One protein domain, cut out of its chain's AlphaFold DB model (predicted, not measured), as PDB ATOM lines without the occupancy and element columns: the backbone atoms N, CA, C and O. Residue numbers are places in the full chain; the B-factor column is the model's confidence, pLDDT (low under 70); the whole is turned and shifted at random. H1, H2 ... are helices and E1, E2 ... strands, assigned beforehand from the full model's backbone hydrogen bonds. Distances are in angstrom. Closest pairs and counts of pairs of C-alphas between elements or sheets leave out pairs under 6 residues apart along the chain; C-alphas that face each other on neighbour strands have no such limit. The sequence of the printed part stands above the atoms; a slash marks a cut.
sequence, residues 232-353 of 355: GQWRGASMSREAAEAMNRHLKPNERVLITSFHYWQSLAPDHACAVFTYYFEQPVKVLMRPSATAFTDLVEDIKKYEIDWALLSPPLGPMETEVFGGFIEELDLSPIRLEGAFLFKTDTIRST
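This is residues 232 to 353 of the 355 residues of an uncharacterized protein of Verrucomicrobiales bacterium (UniProt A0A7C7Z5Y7). A twisted sheet of five strands stands between two helices, with the long H1 running along one face and H3 along the other. H2 packs on H1, and at H3 two more helices, H4 and H5, pack on it. The printed part has 122 residues with five named helices and five named strands, in the order H1 E1 H2 E2 H3 E3 H4 E4 E5 H5. The mixed sheet runs E2 E1 E3 E5 E4, and the class is mixed, helices and strands. The whole is compact and rounded, with a radius of gyration of the C-alphas of 13.2 A and spans of 40 by 34 by 22 A.

H1, residues 232 to 250, is on the sheet at a height of 9.1 A, over E5, residues 342 to 346, and along it at 7 degrees on the local plane. E1, residues 256 to 260, is an inner strand. H2, residues 275 to 280, is not on the sheet; it touches residues 237 to 245 of H1, closest at the C-alphas of Ser 240 and Phe 277, 4.9 A, running the same way at a tilt of 38 degrees, only just steep. E2, residues 286 to 290, an edge strand, is parallel to E1, with N 257 and O 286 at 2.8 A; E1, H2 and E2 make a strand-helix-strand unit, two parallel neighbour strands with a helix between them in the chain, its crossover right-handed. H3, residues 296 to 305, lies over E1 on the face opposite to H1, at a height of 10.2 A. E3, residues 310 to 313, is parallel to E1, with N 312 and O 258 at 2.8 A. E2, H3 and E3 form a split unit, with E1 between the two strands in the sheet; E3, H4 and E4 form another, with E5 between. Both crossovers are right-handed. H4, residues 319 to 331, only grazes the sheet and touches H3 at a steep tilt of 52 degrees, closest at the C-alphas of Phe 296 and Val 324, 4.8 A. E4, residues 337 to 339, and E5 are an antiparallel hairpin, with N 339 and O 342 at 2.9 A; E5 is also antiparallel to E3, with N 313 and O 343 at 2.8 A. H5, residues 348 to 351, touches H3, closest at the C-alphas of Lys 304 and Arg 351, 5.4 A. In H1, H2, H3 and H4 every O i to N i+4 pair is within hydrogen-bond range; H5 is too short for one.

H1 runs 27.1 A from C-alpha 232 at (262.807, 290.510, 300.238). H4 measures 16.1 A and H3 14.3 A. E5 spans 13.6 A, E1 13.5 A and E2 13.4 A. H5 ends at C-alpha 351, (279.053, 275.197, 329.608).

The farthest C-alphas, Gly 232 and Thr 353, are 40.6 A apart. The printed part has no cut. The link E1 to H2, 14 residues, is long; the others are tight. Mean pLDDT of the printed part is 85.1; residues 232 to 233, 265 to 275 and 352 to 353 are under 70.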
ATOM      1  N   GLY A 232     262.982 291.425 299.114       66.31
ATOM      2  CA  GLY A 232     262.807 290.510 300.238       66.31
ATOM      3  C   GLY A 232     263.683 289.269 300.097       66.31
ATOM      4  O   GLY A 232     264.472 288.981 300.994       66.31
ATOM      5  N   GLN A 233     263.626 288.584 298.951       67.62
ATOM      6  CA  GLN A 233     264.485 287.424 298.681       67.62
ATOM      7  C   GLN A 233     265.969 287.787 298.665       67.62
ATOM      8  O   GLN A 233     266.774 287.046 299.222       67.62
ATOM      9  N   TRP A 234     266.342 288.922 298.066       76.56
ATOM     10  CA  TRP A 234     267.728 289.391 298.087       76.56
ATOM     11  C   TRP A 234     268.209 289.673 299.511       76.56
ATOM     12  O   TRP A 234     269.274 289.190 299.885       76.56
ATOM     13  N   ARG A 235     267.418 290.390 300.325       77.19
ATOM     14  CA  ARG A 235     267.745 290.641 301.737       77.19
ATOM     15  C   ARG A 235     267.908 289.333 302.501       77.19
ATOM     16  O   ARG A 235     268.946 289.126 303.116       77.19
ATOM     17  N   GLY A 236     266.942 288.420 302.393       78.31
ATOM     18  CA  GLY A 236     267.014 287.119 303.058       78.31
ATOM     19  C   GLY A 236     268.228 286.296 302.618       78.31
ATOM     20  O   GLY A 236     268.896 285.678 303.450       78.31
ATOM     21  N   ALA A 237     268.561 286.296 301.324       78.56
ATOM     22  CA  ALA A 237     269.733 285.598 300.798       78.56
ATOM     23  C   ALA A 237     271.039 286.236 301.296       78.56
ATOM     24  O   ALA A 237     271.929 285.515 301.744       78.56
ATOM     25  N   SER A 238     271.121 287.569 301.288       82.94
ATOM     26  CA  SER A 238     272.269 288.333 301.782       82.94
ATOM     27  C   SER A 238     272.509 288.087 303.272       82.94
ATOM     28  O   SER A 238     273.614 287.709 303.643       82.94
ATOM     29  N   MET A 239     271.468 288.180 304.108       88.31
ATOM     30  CA  MET A 239     271.533 287.878 305.547       88.31
ATOM     31  C   MET A 239     271.986 286.432 305.806       88.31
ATOM     32  O   MET A 239     272.805 286.166 306.680       88.31
ATOM     33  N   SER A 240     271.485 285.477 305.011       87.25
ATOM     34  CA  SER A 240     271.866 284.061 305.135       87.25
ATOM     35  C   SER A 240     273.323 283.816 304.749       87.25
ATOM     36  O   SER A 240     274.000 283.019 305.395       87.25
ATOM     37  N   ARG A 241     273.809 284.494 303.703       88.19
ATOM     38  CA  ARG A 241     275.218 284.445 303.299       88.19
ATOM     39  C   ARG A 241     276.106 285.084 304.361       88.19
ATOM     40  O   ARG A 241     277.090 284.471 304.749       88.19
ATOM     41  N   GLU A 242     275.735 286.259 304.867       92.88
ATOM     42  CA  GLU A 242     276.473 286.945 305.932       92.88
ATOM     43  C   GLU A 242     276.616 286.047 307.168       92.88
ATOM     44  O   GLU A 242     277.716 285.904 307.704       92.88
ATOM     45  N   ALA A 243     275.536 285.376 307.581       92.69
ATOM     46  CA  ALA A 243     275.570 284.433 308.693       92.69
ATOM     47  C   ALA A 243     276.498 283.238 308.428       92.69
ATOM     48  O   ALA A 243     277.299 282.884 309.295       92.69
ATOM     49  N   ALA A 244     276.442 282.644 307.231       91.75
ATOM     50  CA  ALA A 244     277.333 281.548 306.849       91.75
ATOM     51  C   ALA A 244     278.808 281.985 306.833       91.75
ATOM     52  O   ALA A 244     279.666 281.300 307.386       91.75
ATOM     53  N   GLU A 245     279.112 283.155 306.268       94.25
ATOM     54  CA  GLU A 245     280.464 283.721 306.211       94.25
ATOM     55  C   GLU A 245     280.990 284.124 307.594       94.25
ATOM     56  O   GLU A 245     282.175 283.953 307.888       94.25
ATOM     57  N   ALA A 246     280.136 284.663 308.467       95.12
ATOM     58  CA  ALA A 246     280.483 284.914 309.861       95.12
ATOM     59  C   ALA A 246     280.845 283.602 310.564       95.12
ATOM     60  O   ALA A 246     281.906 283.506 311.180       95.12
ATOM     61  N   MET A 247     280.032 282.560 310.400       94.62
ATOM     62  CA  MET A 247     280.338 281.261 310.983       94.62
ATOM     63  C   MET A 247     281.623 280.652 310.415       94.62
ATOM     64  O   MET A 247     282.465 280.202 311.184       94.62
ATOM     65  N   ASN A 248     281.843 280.707 309.099       94.06
ATOM     66  CA  ASN A 248     283.073 280.207 308.477       94.06
ATOM     67  C   ASN A 248     284.338 280.899 309.013       94.06
ATOM     68  O   ASN A 248     285.390 280.266 309.067       94.06
ATOM     69  N   ARG A 249     284.243 282.181 309.402       95.94
ATOM     70  CA  ARG A 249     285.353 282.952 309.985       95.94
ATOM     71  C   ARG A 249     285.651 282.593 311.440       95.94
ATOM     72  O   ARG A 249     286.795 282.743 311.865       95.94
ATOM     73  N   HIS A 250     284.641 282.180 312.203       94.75
ATOM     74  CA  HIS A 250     284.755 282.021 313.655       94.75
ATOM     75  C   HIS A 250     284.819 280.569 314.124       94.75
ATOM     76  O   HIS A 250     285.470 280.297 315.135       94.75
ATOM     77  N   LEU A 251     284.180 279.653 313.400       94.12
ATOM     78  CA  LEU A 251     284.099 278.254 313.791       94.12
ATOM     79  C   LEU A 251     285.346 277.481 313.384       94.12
ATOM     80  O   LEU A 251     285.936 277.701 312.324       94.12
ATOM     81  N   LYS A 252     285.703 276.514 314.222       93.38
ATOM     82  CA  LYS A 252     286.774 275.556 313.959       93.38
ATOM     83  C   LYS A 252     286.209 274.181 313.601       93.38
ATOM     84  O   LYS A 252     285.107 273.827 314.027       93.38
ATOM     85  N   PRO A 253     286.988 273.348 312.885       87.88
ATOM     86  CA  PRO A 253     286.625 271.955 312.666       87.88
ATOM     87  C   PRO A 253     286.352 271.239 313.998       87.88
ATOM     88  O   PRO A 253     287.160 271.329 314.922       87.88
ATOM     89  N   ASN A 254     285.252 270.480 314.059       86.69
ATOM     90  CA  ASN A 254     284.753 269.729 315.226       86.69
ATOM     91  C   ASN A 254     284.050 270.522 316.336       86.69
ATOM     92  O   ASN A 254     283.594 269.896 317.297       86.69
ATOM     93  N   GLU A 255     283.911 271.840 316.210       93.38
ATOM     94  CA  GLU A 255     283.016 272.585 317.099       93.38
ATOM     95  C   GLU A 255     281.552 272.166 316.865       93.38
ATOM     96  O   GLU A 255     281.184 271.583 315.834       93.38
ATOM     97  N   ARG A 256     280.714 272.396 317.872       94.25
ATOM     98  CA  ARG A 256     279.287 272.079 317.877       94.25
ATOM     99  C   ARG A 256     278.498 273.370 317.863       94.25
ATOM    100  O   ARG A 256     278.785 274.291 318.623       94.25
ATOM    101  N   VAL A 257     277.490 273.425 317.010       95.12
ATOM    102  CA  VAL A 257     276.733 274.643 316.758       95.12
ATOM    103  C   VAL A 257     275.262 274.388 316.985       95.12
ATOM    104  O   VAL A 257     274.720 273.420 316.457       95.12
ATOM    105  N   LEU A 258     274.605 275.285 317.706       94.88
ATOM    106  CA  LEU A 258     273.158 275.409 317.692       94.88
ATOM    107  C   LEU A 258     272.765 276.470 316.663       94.88
ATOM    108  O   LEU A 258     273.278 277.584 316.699       94.88
ATOM    109  N   ILE A 259     271.855 276.135 315.752       92.31
ATOM    110  CA  ILE A 259     271.314 277.070 314.761       92.31
ATOM    111  C   ILE A 259     269.796 277.082 314.890       92.31
ATOM    112  O   ILE A 259     269.159 276.031 314.789       92.31
ATOM    113  N   THR A 260     269.197 278.255 315.079       89.31
ATOM    114  CA  THR A 260     267.742 278.379 314.929       89.31
ATOM    115  C   THR A 260     267.370 278.592 313.463       89.31
ATOM    116  O   THR A 260     268.148 279.175 312.704       89.31
ATOM    117  N   SER A 261     266.165 278.195 313.043       81.44
ATOM    118  CA  SER A 261     265.660 278.591 311.726       81.44
ATOM    119  C   SER A 261     265.644 280.120 311.593       81.44
ATOM    120  O   SER A 261     265.528 280.855 312.575       81.44
ATOM    121  N   PHE A 262     265.857 280.622 310.378       82.19
ATOM    122  CA  PHE A 262     265.937 282.059 310.135       82.19
ATOM    123  C   PHE A 262     264.531 282.656 310.080       82.19
ATOM    124  O   PHE A 262     263.772 282.369 309.152       82.19
ATOM    125  N   HIS A 263     264.184 283.516 311.042       73.38
ATOM    126  CA  HIS A 263     262.839 284.093 311.150       73.38
ATOM    127  C   HIS A 263     262.431 284.971 309.963       73.38
ATOM    128  O   HIS A 263     261.266 285.326 309.866       73.38
ATOM    129  N   TYR A 264     263.343 285.376 309.082       70.19
ATOM    130  CA  TYR A 264     263.017 286.118 307.858       70.19
ATOM    131  C   TYR A 264     262.712 285.189 306.669       70.19
ATOM    132  O   TYR A 264     262.344 285.649 305.590       70.19
ATOM    133  N   TRP A 265     262.801 283.871 306.875       69.06
ATOM    134  CA  TRP A 265     262.445 282.824 305.919       69.06
ATOM    135  C   TRP A 265     261.210 282.022 306.355       69.06
ATOM    136  O   TRP A 265     261.107 280.854 306.008       69.06
ATOM    137  N   GLN A 266     260.241 282.622 307.061       54.94
ATOM    138  CA  GLN A 266     259.076 281.931 307.675       54.94
ATOM    139  C   GLN A 266     258.210 281.081 306.716       54.94
ATOM    140  O   GLN A 266     257.315 280.370 307.159       54.94
ATOM    141  N   SER A 267     258.460 281.154 305.406       46.31
ATOM    142  CA  SER A 267     257.809 280.373 304.346       46.31
ATOM    143  C   SER A 267     258.635 279.183 303.824       46.31
ATOM    144  O   SER A 267     258.121 278.385 303.043       46.31
ATOM    145  N   LEU A 268     259.894 279.029 304.244       46.69
ATOM    146  CA  LEU A 268     260.662 277.794 304.088       46.69
ATOM    147  C   LEU A 268     260.358 276.923 305.311       46.69
ATOM    148  O   LEU A 268     260.323 277.434 306.426       46.69
ATOM    149  N   ALA A 269     260.058 275.640 305.098       43.53
ATOM    150  CA  ALA A 269     259.577 274.726 306.135       43.53
ATOM    151  C   ALA A 269     260.322 274.891 307.487       43.53
ATOM    152  O   ALA A 269     261.548 275.020 307.478       43.53
ATOM    153  N   PRO A 270     259.606 274.858 308.631       41.66
ATOM    154  CA  PRO A 270     260.079 275.341 309.940       41.66
ATOM    155  C   PRO A 270     261.362 274.690 310.491       41.66
ATOM    156  O   PRO A 270     261.968 275.247 311.408       41.66
ATOM    157  N   ASP A 271     261.806 273.578 309.898       42.22
ATOM    158  CA  ASP A 271     262.890 272.723 310.397       42.22
ATOM    159  C   ASP A 271     264.133 272.681 309.485       42.22
ATOM    160  O   ASP A 271     265.038 271.876 309.706       42.22
ATOM    161  N   HIS A 272     264.211 273.528 308.450       47.69
ATOM    162  CA  HIS A 272     265.362 273.573 307.541       47.69
ATOM    163  C   HIS A 272     266.091 274.918 307.601       47.69
ATOM    164  O   HIS A 272     265.482 275.984 307.516       47.69
ATOM    165  N   ALA A 273     267.426 274.873 307.678       51.84
ATOM    166  CA  ALA A 273     268.250 276.042 307.396       51.84
ATOM    167  C   ALA A 273     267.972 276.544 305.969       51.84
ATOM    168  O   ALA A 273     267.697 275.757 305.057       51.84
ATOM    169  N   CYS A 274     268.067 277.859 305.759       67.69
ATOM    170  CA  CYS A 274     267.918 278.430 304.425       67.69
ATOM    171  C   CYS A 274     268.885 277.741 303.443       67.69
ATOM    172  O   CYS A 274     270.067 277.550 303.743       67.69
ATOM    173  N   ALA A 275     268.398 277.387 302.248       63.47
ATOM    174  CA  ALA A 275     269.219 276.744 301.219       63.47
ATOM    175  C   ALA A 275     270.457 277.586 300.857       63.47
ATOM    176  O   ALA A 275     271.518 277.031 300.589       63.47
ATOM    177  N   VAL A 276     270.338 278.919 300.915       70.62
ATOM    178  CA  VAL A 276     271.461 279.841 300.707       70.62
ATOM    179  C   VAL A 276     272.515 279.662 301.796       70.62
ATOM    180  O   VAL A 276     273.677 279.461 301.476       70.62
ATOM    181  N   PHE A 277     272.121 279.655 303.073       82.31
ATOM    182  CA  PHE A 277     273.058 279.433 304.179       82.31
ATOM    183  C   PHE A 277     273.829 278.118 304.005       82.31
ATOM    184  O   PHE A 277     275.052 278.101 304.070       82.31
ATOM    185  N   THR A 278     273.115 277.031 303.696       78.62
ATOM    186  CA  THR A 278     273.718 275.698 303.520       78.62
ATOM    187  C   THR A 278     274.710 275.654 302.354       78.62
ATOM    188  O   THR A 278     275.680 274.910 302.407       78.62
ATOM    189  N   TYR A 279     274.484 276.448 301.305       77.00
ATOM    190  CA  TYR A 279     275.386 276.524 300.154       77.00
ATOM    191  C   TYR A 279     276.711 277.231 300.479       77.00
ATOM    192  O   TYR A 279     277.746 276.844 299.950       77.00
ATOM    193  N   TYR A 280     276.676 278.260 301.332       82.88
ATOM    194  CA  TYR A 280     277.853 279.066 301.684       82.88
ATOM    195  C   TYR A 280     278.554 278.606 302.967       82.88
ATOM    196  O   TYR A 280     279.662 279.055 303.250       82.88
ATOM    197  N   PHE A 281     277.927 277.751 303.772       87.69
ATOM    198  CA  PHE A 281     278.527 277.242 304.995       87.69
ATOM    199  C   PHE A 281     279.435 276.044 304.697       87.69
ATOM    200  O   PHE A 281     278.971 274.990 304.269       87.69
ATOM    201  N   GLU A 282     280.737 276.207 304.924       88.62
ATOM    202  CA  GLU A 282     281.763 275.255 304.470       88.62
ATOM    203  C   GLU A 282     282.360 274.426 305.617       88.62
ATOM    204  O   GLU A 282     283.045 273.429 305.378       88.62
ATOM    205  N   GLN A 283     282.121 274.822 306.872       86.38
ATOM    206  CA  GLN A 283     282.776 274.196 308.017       86.38
ATOM    207  C   GLN A 283     282.156 272.828 308.363       86.38
ATOM    208  O   GLN A 283     280.940 272.722 308.545       86.38
ATOM    209  N   PRO A 284     282.972 271.771 308.544       86.06
ATOM    210  CA  PRO A 284     282.498 270.443 308.924       86.06
ATOM    211  C   PRO A 284     282.249 270.370 310.439       86.06
ATOM    212  O   PRO A 284     283.022 269.774 311.195       86.06
ATOM    213  N   VAL A 285     281.174 271.006 310.893       87.75
ATOM    214  CA  VAL A 285     280.773 271.064 312.308       87.75
ATOM    215  C   VAL A 285     279.525 270.235 312.576       87.75
ATOM    216  O   VAL A 285     278.750 269.919 311.671       87.75
ATOM    217  N   LYS A 286     279.305 269.885 313.844       89.44
ATOM    218  CA  LYS A 286     278.059 269.231 314.261       89.44
ATOM    219  C   LYS A 286     277.003 270.300 314.502       89.44
ATOM    220  O   LYS A 286     277.223 271.188 315.318       89.44
ATOM    221  N   VAL A 287     275.866 270.196 313.821       89.69
ATOM    222  CA  VAL A 287     274.789 271.187 313.903       89.69
ATOM    223  C   VAL A 287     273.583 270.602 314.628       89.69
ATOM    224  O   VAL A 287     273.071 269.550 314.249       89.69
ATOM    225  N   LEU A 288     273.111 271.313 315.646       90.75
ATOM    226  CA  LEU A 288     271.816 271.124 316.277       90.75
ATOM    227  C   LEU A 288     270.868 272.207 315.761       90.75
ATOM    228  O   LEU A 288     271.090 273.388 316.011       90.75
ATOM    229  N   MET A 289     269.817 271.815 315.041       87.56
ATOM    230  CA  MET A 289     268.817 272.767 314.552       87.56
ATOM    231  C   MET A 289     267.613 272.860 315.492       87.56
ATOM    232  O   MET A 289     267.153 271.845 316.033       87.56
ATOM    233  N   ARG A 290     267.095 274.080 315.658       87.94
ATOM    234  CA  ARG A 290     265.865 274.386 316.404       87.94
ATOM    235  C   ARG A 290     264.977 275.384 315.654       87.94
ATOM    236  O   ARG A 290     265.488 276.148 314.839       87.94
ATOM    237  N   PRO A 291     263.662 275.408 315.904       85.88
ATOM    238  CA  PRO A 291     262.801 276.475 315.402       85.88
ATOM    239  C   PRO A 291     263.242 277.868 315.883       85.88
ATOM    240  O   PRO A 291     263.748 278.026 316.989       85.88
ATOM    241  N   SER A 292     262.993 278.907 315.084       86.00
ATOM    242  CA  SER A 292     263.255 280.310 315.453       86.00
ATOM    243  C   SER A 292     262.498 280.761 316.706       86.00
ATOM    244  O   SER A 292     262.918 281.694 317.377       86.00
ATOM    245  N   ALA A 293     261.364 280.122 317.000       86.12
ATOM    246  CA  ALA A 293     260.490 280.433 318.128       86.12
ATOM    247  C   ALA A 293     260.785 279.596 319.390       86.12
ATOM    248  O   ALA A 293     259.936 279.522 320.276       86.12
ATOM    249  N   THR A 294     261.932 278.913 319.463       88.56
ATOM    250  CA  THR A 294     262.342 278.195 320.678       88.56
ATOM    251  C   THR A 294     262.667 279.188 321.797       88.56
ATOM    252  O   THR A 294     263.388 280.158 321.567       88.56
ATOM    253  N   ALA A 295     262.125 278.936 322.991       93.12
ATOM    254  CA  ALA A 295     262.281 279.797 324.160       93.12
ATOM    255  C   ALA A 295     263.730 279.833 324.662       93.12
ATOM    256  O   ALA A 295     264.496 278.884 324.467       93.12
ATOM    257  N   PHE A 296     264.095 280.913 325.355       94.75
ATOM    258  CA  PHE A 296     265.455 281.111 325.860       94.75
ATOM    259  C   PHE A 296     265.931 279.953 326.754       94.75
ATOM    260  O   PHE A 296     267.031 279.432 326.566       94.75
ATOM    261  N   THR A 297     265.084 279.500 327.680       94.56
ATOM    262  CA  THR A 297     265.410 278.428 328.635       94.56
ATOM    263  C   THR A 297     265.763 277.114 327.946       94.56
ATOM    264  O   THR A 297     266.737 276.460 328.321       94.56
ATOM    265  N   ASP A 298     265.020 276.761 326.899       95.19
ATOM    266  CA  ASP A 298     265.210 275.515 326.156       95.19
ATOM    267  C   ASP A 298     266.518 275.555 325.354       95.19
ATOM    268  O   ASP A 298     267.252 274.568 325.285       95.19
ATOM    269  N   LEU A 299     266.854 276.722 324.786       95.19
ATOM    270  CA  LEU A 299     268.124 276.937 324.088       95.19
ATOM    271  C   LEU A 299     269.319 276.776 325.036       95.19
ATOM    272  O   LEU A 299     270.321 276.168 324.658       95.19
ATOM    273  N   VAL A 300     269.220 277.290 326.265       95.75
ATOM    274  CA  VAL A 300     270.268 277.141 327.285       95.75
ATOM    275  C   VAL A 300     270.419 275.681 327.716       95.75
ATOM    276  O   VAL A 300     271.549 275.194 327.821       95.75
ATOM    277  N   GLU A 301     269.311 274.961 327.915       95.12
ATOM    278  CA  GLU A 301     269.345 273.527 328.227       95.12
ATOM    279  C   GLU A 301     270.030 272.734 327.106       95.12
ATOM    280  O   GLU A 301     270.928 271.934 327.371       95.12
ATOM    281  N   ASP A 302     269.674 272.998 325.847       95.81
ATOM    282  CA  ASP A 302     270.309 272.369 324.690       95.81
ATOM    283  C   ASP A 302     271.812 272.688 324.613       95.81
ATOM    284  O   ASP A 302     272.623 271.794 324.342       95.81
ATOM    285  N   ILE A 303     272.210 273.937 324.884       95.94
ATOM    286  CA  ILE A 303     273.622 274.342 324.894       95.94
ATOM    287  C   ILE A 303     274.420 273.531 325.914       95.94
ATOM    288  O   ILE A 303     275.488 273.012 325.576       95.94
ATOM    289  N   LYS A 304     273.893 273.383 327.134       94.69
ATOM    290  CA  LYS A 304     274.519 272.580 328.192       94.69
ATOM    291  C   LYS A 304     274.554 271.100 327.814       94.69
ATOM    292  O   LYS A 304     275.618 270.486 327.788       94.69
ATOM    293  N   LYS A 305     273.397 270.537 327.461       95.06
ATOM    294  CA  LYS A 305     273.199 269.106 327.193       95.06
ATOM    295  C   LYS A 305     274.053 268.578 326.047       95.06
ATOM    296  O   LYS A 305     274.548 267.455 326.120       95.06
ATOM    297  N   TYR A 306     274.200 269.358 324.977       94.06
ATOM    298  CA  TYR A 306     274.954 268.952 323.788       94.06
ATOM    299  C   TYR A 306     276.362 269.559 323.730       94.06
ATOM    300  O   TYR A 306     277.082 269.341 322.749       94.06
ATOM    301  N   GLU A 307     276.774 270.270 324.784       94.56
ATOM    302  CA  GLU A 307     278.048 270.986 324.912       94.56
ATOM    303  C   GLU A 307     278.333 271.878 323.692       94.56
ATOM    304  O   GLU A 307     279.417 271.833 323.106       94.56
ATOM    305  N   ILE A 308     277.335 272.663 323.285       96.06
ATOM    306  CA  ILE A 308     277.410 273.567 322.133       96.06
ATOM    307  C   ILE A 308     278.515 274.615 322.355       96.06
ATOM    308  O   ILE A 308     278.609 275.195 323.436       96.06
ATOM    309  N   ASP A 309     279.350 274.852 321.337       96.12
ATOM    310  CA  ASP A 309     280.429 275.856 321.337       96.12
ATOM    311  C   ASP A 309     279.950 277.225 320.821       96.12
ATOM    312  O   ASP A 309     280.410 278.273 321.285       96.12
ATOM    313  N   TRP A 310     279.024 277.212 319.858       97.12
ATOM    314  CA  TRP A 310     278.477 278.408 319.221       97.12
ATOM    315  C   TRP A 310     276.964 278.320 319.037       97.12
ATOM    316  O   TRP A 310     276.443 277.285 318.630       97.12
ATOM    317  N   ALA A 311     276.260 279.428 319.247       96.31
ATOM    318  CA  ALA A 311     274.831 279.542 318.973       96.31
ATOM    319  C   ALA A 311     274.571 280.653 317.948       96.31
ATOM    320  O   ALA A 311     274.855 281.820 318.214       96.31
ATOM    321  N   LEU A 312     274.037 280.294 316.777       95.44
ATOM    322  CA  LEU A 312     273.509 281.230 315.784       95.44
ATOM    323  C   LEU A 312     271.990 281.326 315.956       95.44
ATOM    324  O   LEU A 312     271.254 280.398 315.615       95.44
ATOM    325  N   LEU A 313     271.532 282.460 316.477       93.56
ATOM    326  CA  LEU A 313     270.142 282.696 316.847       93.56
ATOM    327  C   LEU A 313     269.518 283.748 315.930       93.56
ATOM    328  O   LEU A 313     270.100 284.800 315.679       93.56
ATOM    329  N   SER A 314     268.316 283.477 315.437       91.12
ATOM    330  CA  SER A 314     267.540 284.370 314.573       91.12
ATOM    331  C   SER A 314     266.076 284.378 315.032       91.12
ATOM    332  O   SER A 314     265.211 283.873 314.312       91.12
ATOM    333  N   PRO A 315     265.786 284.892 316.245       86.50
ATOM    334  CA  PRO A 315     264.436 284.898 316.798       86.50
ATOM    335  C   PRO A 315     263.503 285.838 316.009       86.50
ATOM    336  O   PRO A 315     263.971 286.832 315.452       86.50
ATOM    337  N   PRO A 316     262.185 285.567 315.955       84.62
ATOM    338  CA  PRO A 316     261.212 286.497 315.396       84.62
ATOM    339  C   PRO A 316     261.221 287.841 316.128       84.62
ATOM    340  O   PRO A 316     261.266 287.878 317.358       84.62
ATOM    341  N   LEU A 317     261.089 288.927 315.362       82.19
ATOM    342  CA  LEU A 317     260.980 290.285 315.896       82.19
ATOM    343  C   LEU A 317     259.849 290.394 316.932       82.19
ATOM    344  O   LEU A 317     258.759 289.845 316.742       82.19
ATOM    345  N   GLY A 318     260.093 291.162 317.996       86.38
ATOM    346  CA  GLY A 318     259.118 291.426 319.056       86.38
ATOM    347  C   GLY A 318     259.449 290.699 320.366       86.38
ATOM    348  O   GLY A 318     260.615 290.665 320.750       86.38
ATOM    349  N   PRO A 319     258.457 290.137 321.087       87.31
ATOM    350  CA  PRO A 319     258.685 289.578 322.422       87.31
ATOM    351  C   PRO A 319     259.742 288.470 322.474       87.31
ATOM    352  O   PRO A 319     260.509 288.422 323.429       87.31
ATOM    353  N   MET A 320     259.809 287.612 321.447       85.19
ATOM    354  CA  MET A 320     260.803 286.531 321.385       85.19
ATOM    355  C   MET A 320     262.218 287.042 321.160       85.19
ATOM    356  O   MET A 320     263.152 286.512 321.751       85.19
ATOM    357  N   GLU A 321     262.392 288.069 320.327       86.56
ATOM    358  CA  GLU A 321     263.689 288.720 320.181       86.56
ATOM    359  C   GLU A 321     264.149 289.280 321.527       86.56
ATOM    360  O   GLU A 321     265.256 288.964 321.942       86.56
ATOM    361  N   THR A 322     263.293 290.012 322.248       89.00
ATOM    362  CA  THR A 322     263.636 290.549 323.573       89.00
ATOM    363  C   THR A 322     263.960 289.451 324.583       89.00
ATOM    364  O   THR A 322     264.932 289.589 325.315       89.00
ATOM    365  N   GLU A 323     263.185 288.365 324.623       91.31
ATOM    366  CA  GLU A 323     263.425 287.243 325.539       91.31
ATOM    367  C   GLU A 323     264.756 286.543 325.240       91.31
ATOM    368  O   GLU A 323     265.603 286.412 326.117       91.31
ATOM    369  N   VAL A 324     264.967 286.114 323.993       87.69
ATOM    370  CA  VAL A 324     266.153 285.338 323.612       87.69
ATOM    371  C   VAL A 324     267.405 286.214 323.628       87.69
ATOM    372  O   VAL A 324     268.431 285.818 324.174       87.69
ATOM    373  N   PHE A 325     267.346 287.419 323.059       87.44
ATOM    374  CA  PHE A 325     268.485 288.338 323.050       87.44
ATOM    375  C   PHE A 325     268.793 288.869 324.453       87.44
ATOM    376  O   PHE A 325     269.956 288.872 324.855       87.44
ATOM    377  N   GLY A 326     267.759 289.274 325.197       86.88
ATOM    378  CA  GLY A 326     267.881 289.725 326.583       86.88
ATOM    379  C   GLY A 326     268.460 288.631 327.471       86.88
ATOM    380  O   GLY A 326     269.442 288.877 328.158       86.88
ATOM    381  N   GLY A 327     267.973 287.393 327.369       89.81
ATOM    382  CA  GLY A 327     268.510 286.266 328.132       89.81
ATOM    383  C   GLY A 327     269.996 286.001 327.855       89.81
ATOM    384  O   GLY A 327     270.801 285.901 328.779       89.81
ATOM    385  N   PHE A 328     270.416 285.949 326.585       91.44
ATOM    386  CA  PHE A 328     271.828 285.690 326.263       91.44
ATOM    387  C   PHE A 328     272.767 286.835 326.677       91.44
ATOM    388  O   PHE A 328     273.910 286.573 327.048       91.44
ATOM    389  N   ILE A 329     272.325 288.092 326.617       91.56
ATOM    390  CA  ILE A 329     273.194 289.251 326.875       91.56
ATOM    391  C   ILE A 329     273.110 289.724 328.314       91.56
ATOM    392  O   ILE A 329     274.135 289.992 328.924       91.56
ATOM    393  N   GLU A 330     271.904 289.872 328.845       89.69
ATOM    394  CA  GLU A 330     271.674 290.450 330.164       89.69
ATOM    395  C   GLU A 330     271.812 289.391 331.259       89.69
ATOM    396  O   GLU A 330     272.430 289.667 332.285       89.69
ATOM    397  N   GLU A 331     271.291 288.174 331.047       89.06
ATOM    398  CA  GLU A 331     271.363 287.112 332.064       89.06
ATOM    399  C   GLU A 331     272.672 286.316 332.001       89.06
ATOM    400  O   GLU A 331     273.223 285.954 333.042       89.06
ATOM    401  N   LEU A 332     273.185 286.040 330.796       90.38
ATOM    402  CA  LEU A 332     274.391 285.218 330.595       90.38
ATOM    403  C   LEU A 332     275.663 286.026 330.292       90.38
ATOM    404  O   LEU A 332     276.727 285.424 330.134       90.38
ATOM    405  N   ASP A 333     275.562 287.358 330.219       91.75
ATOM    406  CA  ASP A 333     276.671 288.291 329.954       91.75
ATOM    407  C   ASP A 333     277.497 287.927 328.703       91.75
ATOM    408  O   ASP A 333     278.725 288.044 328.656       91.75
ATOM    409  N   LEU A 334     276.828 287.427 327.658       92.44
ATOM    410  CA  LEU A 334     277.490 287.079 326.407       92.44
ATOM    411  C   LEU A 334     277.563 288.273 325.463       92.44
ATOM    412  O   LEU A 334     276.583 288.960 325.193       92.44
ATOM    413  N   SER A 335     278.734 288.463 324.858       92.69
ATOM    414  CA  SER A 335     278.921 289.445 323.790       92.69
ATOM    415  C   SER A 335     278.516 288.854 322.430       92.69
ATOM    416  O   SER A 335     279.182 287.924 321.962       92.69
ATOM    417  N   PRO A 336     277.467 289.373 321.761       94.31
ATOM    418  CA  PRO A 336     277.063 288.890 320.447       94.31
ATOM    419  C   PRO A 336     277.967 289.431 319.337       94.31
ATOM    420  O   PRO A 336     278.349 290.603 319.330       94.31
ATOM    421  N   ILE A 337     278.157 288.622 318.300       95.12
ATOM    422  CA  ILE A 337     278.455 289.125 316.959       95.12
ATOM    423  C   ILE A 337     277.107 289.407 316.291       95.12
ATOM    424  O   ILE A 337     276.337 288.487 316.009       95.12
ATOM    425  N   ARG A 338     276.803 290.692 316.090       92.69
ATOM    426  CA  ARG A 338     275.546 291.143 315.477       92.69
ATOM    427  C   ARG A 338     275.621 291.006 313.957       92.69
ATOM    428  O   ARG A 338     276.582 291.485 313.358       92.69
ATOM    429  N   LEU A 339     274.604 290.388 313.365       92.00
ATOM    430  CA  LEU A 339     274.409 290.228 311.920       92.00
ATOM    431  C   LEU A 339     273.077 290.888 311.528       92.00
ATOM    432  O   LEU A 339     272.254 291.172 312.397       92.00
ATOM    433  N   GLU A 340     272.830 291.121 310.237       85.00
ATOM    434  CA  GLU A 340     271.673 291.919 309.781       85.00
ATOM    435  C   GLU A 340     270.298 291.286 310.126       85.00
ATOM    436  O   GLU A 340     269.289 291.986 310.172       85.00
ATOM    437  N   GLY A 341     270.245 289.985 310.439       83.75
ATOM    438  CA  GLY A 341     269.022 289.289 310.881       83.75
ATOM    439  C   GLY A 341     269.258 288.139 311.866       83.75
ATOM    440  O   GLY A 341     268.408 287.255 312.012       83.75
ATOM    441  N   ALA A 342     270.434 288.090 312.490       91.25
ATOM    442  CA  ALA A 342     270.823 287.020 313.400       91.25
ATOM    443  C   ALA A 342     271.903 287.490 314.382       91.25
ATOM    444  O   ALA A 342     272.538 288.530 314.204       91.25
ATOM    445  N   PHE A 343     272.147 286.682 315.404       93.69
ATOM    446  CA  PHE A 343     273.176 286.905 316.403       93.69
ATOM    447  C   PHE A 343     273.980 285.630 316.584       93.69
ATOM    448  O   PHE A 343     273.416 284.549 316.742       93.69
ATOM    449  N   LEU A 344     275.301 285.760 316.552       95.88
ATOM    450  CA  LEU A 344     276.212 284.653 316.793       95.88
ATOM    451  C   LEU A 344     276.865 284.832 318.165       95.88
ATOM    452  O   LEU A 344     277.533 285.836 318.419       95.88
ATOM    453  N   PHE A 345     276.677 283.847 319.036       96.19
ATOM    454  CA  PHE A 345     277.196 283.825 320.398       96.19
ATOM    455  C   PHE A 345     278.199 282.695 320.572       96.19
ATOM    456  O   PHE A 345     277.975 281.581 320.096       96.19
ATOM    457  N   LYS A 346     279.271 282.966 321.314       96.00
ATOM    458  CA  LYS A 346     280.174 281.929 321.810       96.00
ATOM    459  C   LYS A 346     279.685 281.464 323.178       96.00
ATOM    460  O   LYS A 346     279.508 282.291 324.065       96.00
ATOM    461  N   THR A 347     279.468 280.166 323.359       94.31
ATOM    462  CA  THR A 347     278.721 279.627 324.513       94.31
ATOM    463  C   THR A 347     279.612 278.970 325.570       94.31
ATOM    464  O   THR A 347     279.134 278.225 326.425       94.31
ATOM    465  N   ASP A 348     280.915 279.264 325.546       86.75
ATOM    466  CA  ASP A 348     281.912 278.699 326.464       86.75
ATOM    467  C   ASP A 348     281.544 278.885 327.943       86.75
ATOM    468  O   ASP A 348     281.673 277.945 328.726       86.75
ATOM    469  N   THR A 349     281.052 280.068 328.316       84.00
ATOM    470  CA  THR A 349     280.722 280.408 329.709       84.00
ATOM    471  C   THR A 349     279.495 279.657 330.222       84.00
ATOM    472  O   THR A 349     279.473 279.252 331.381       84.00
ATOM    473  N   ILE A 350     278.515 279.380 329.354       85.25
ATOM    474  CA  ILE A 350     277.296 278.629 329.696       85.25
ATOM    475  C   ILE A 350     277.640 277.181 330.068       85.25
ATOM    476  O   ILE A 350     277.063 276.620 330.998       85.25
ATOM    477  N   ARG A 351     278.606 276.578 329.361       72.38
ATOM    478  CA  ARG A 351     279.053 275.197 329.608       72.38
ATOM    479  C   ARG A 351     279.807 275.035 330.923       72.38
ATOM    480  O   ARG A 351     279.818 273.946 331.487       72.38
ATOM    481  N   SER A 352     280.479 276.089 331.381       67.25
ATOM    482  CA  SER A 352     281.326 276.047 332.576       67.25
ATOM    483  C   SER A 352     280.577 276.237 333.894       67.25
ATOM    484  O   SER A 352     281.192 276.096 334.948       67.25
ATOM    485  N   THR A 353     279.281 276.548 333.855       62.03
ATOM    486  CA  THR A 353     278.467 276.754 335.057       62.03
ATOM    487  C   THR A 353     277.961 275.400 335.569       62.03
ATOM    488  O   THR A 353     277.107 274.809 334.902       62.03
TER     489      THR A 353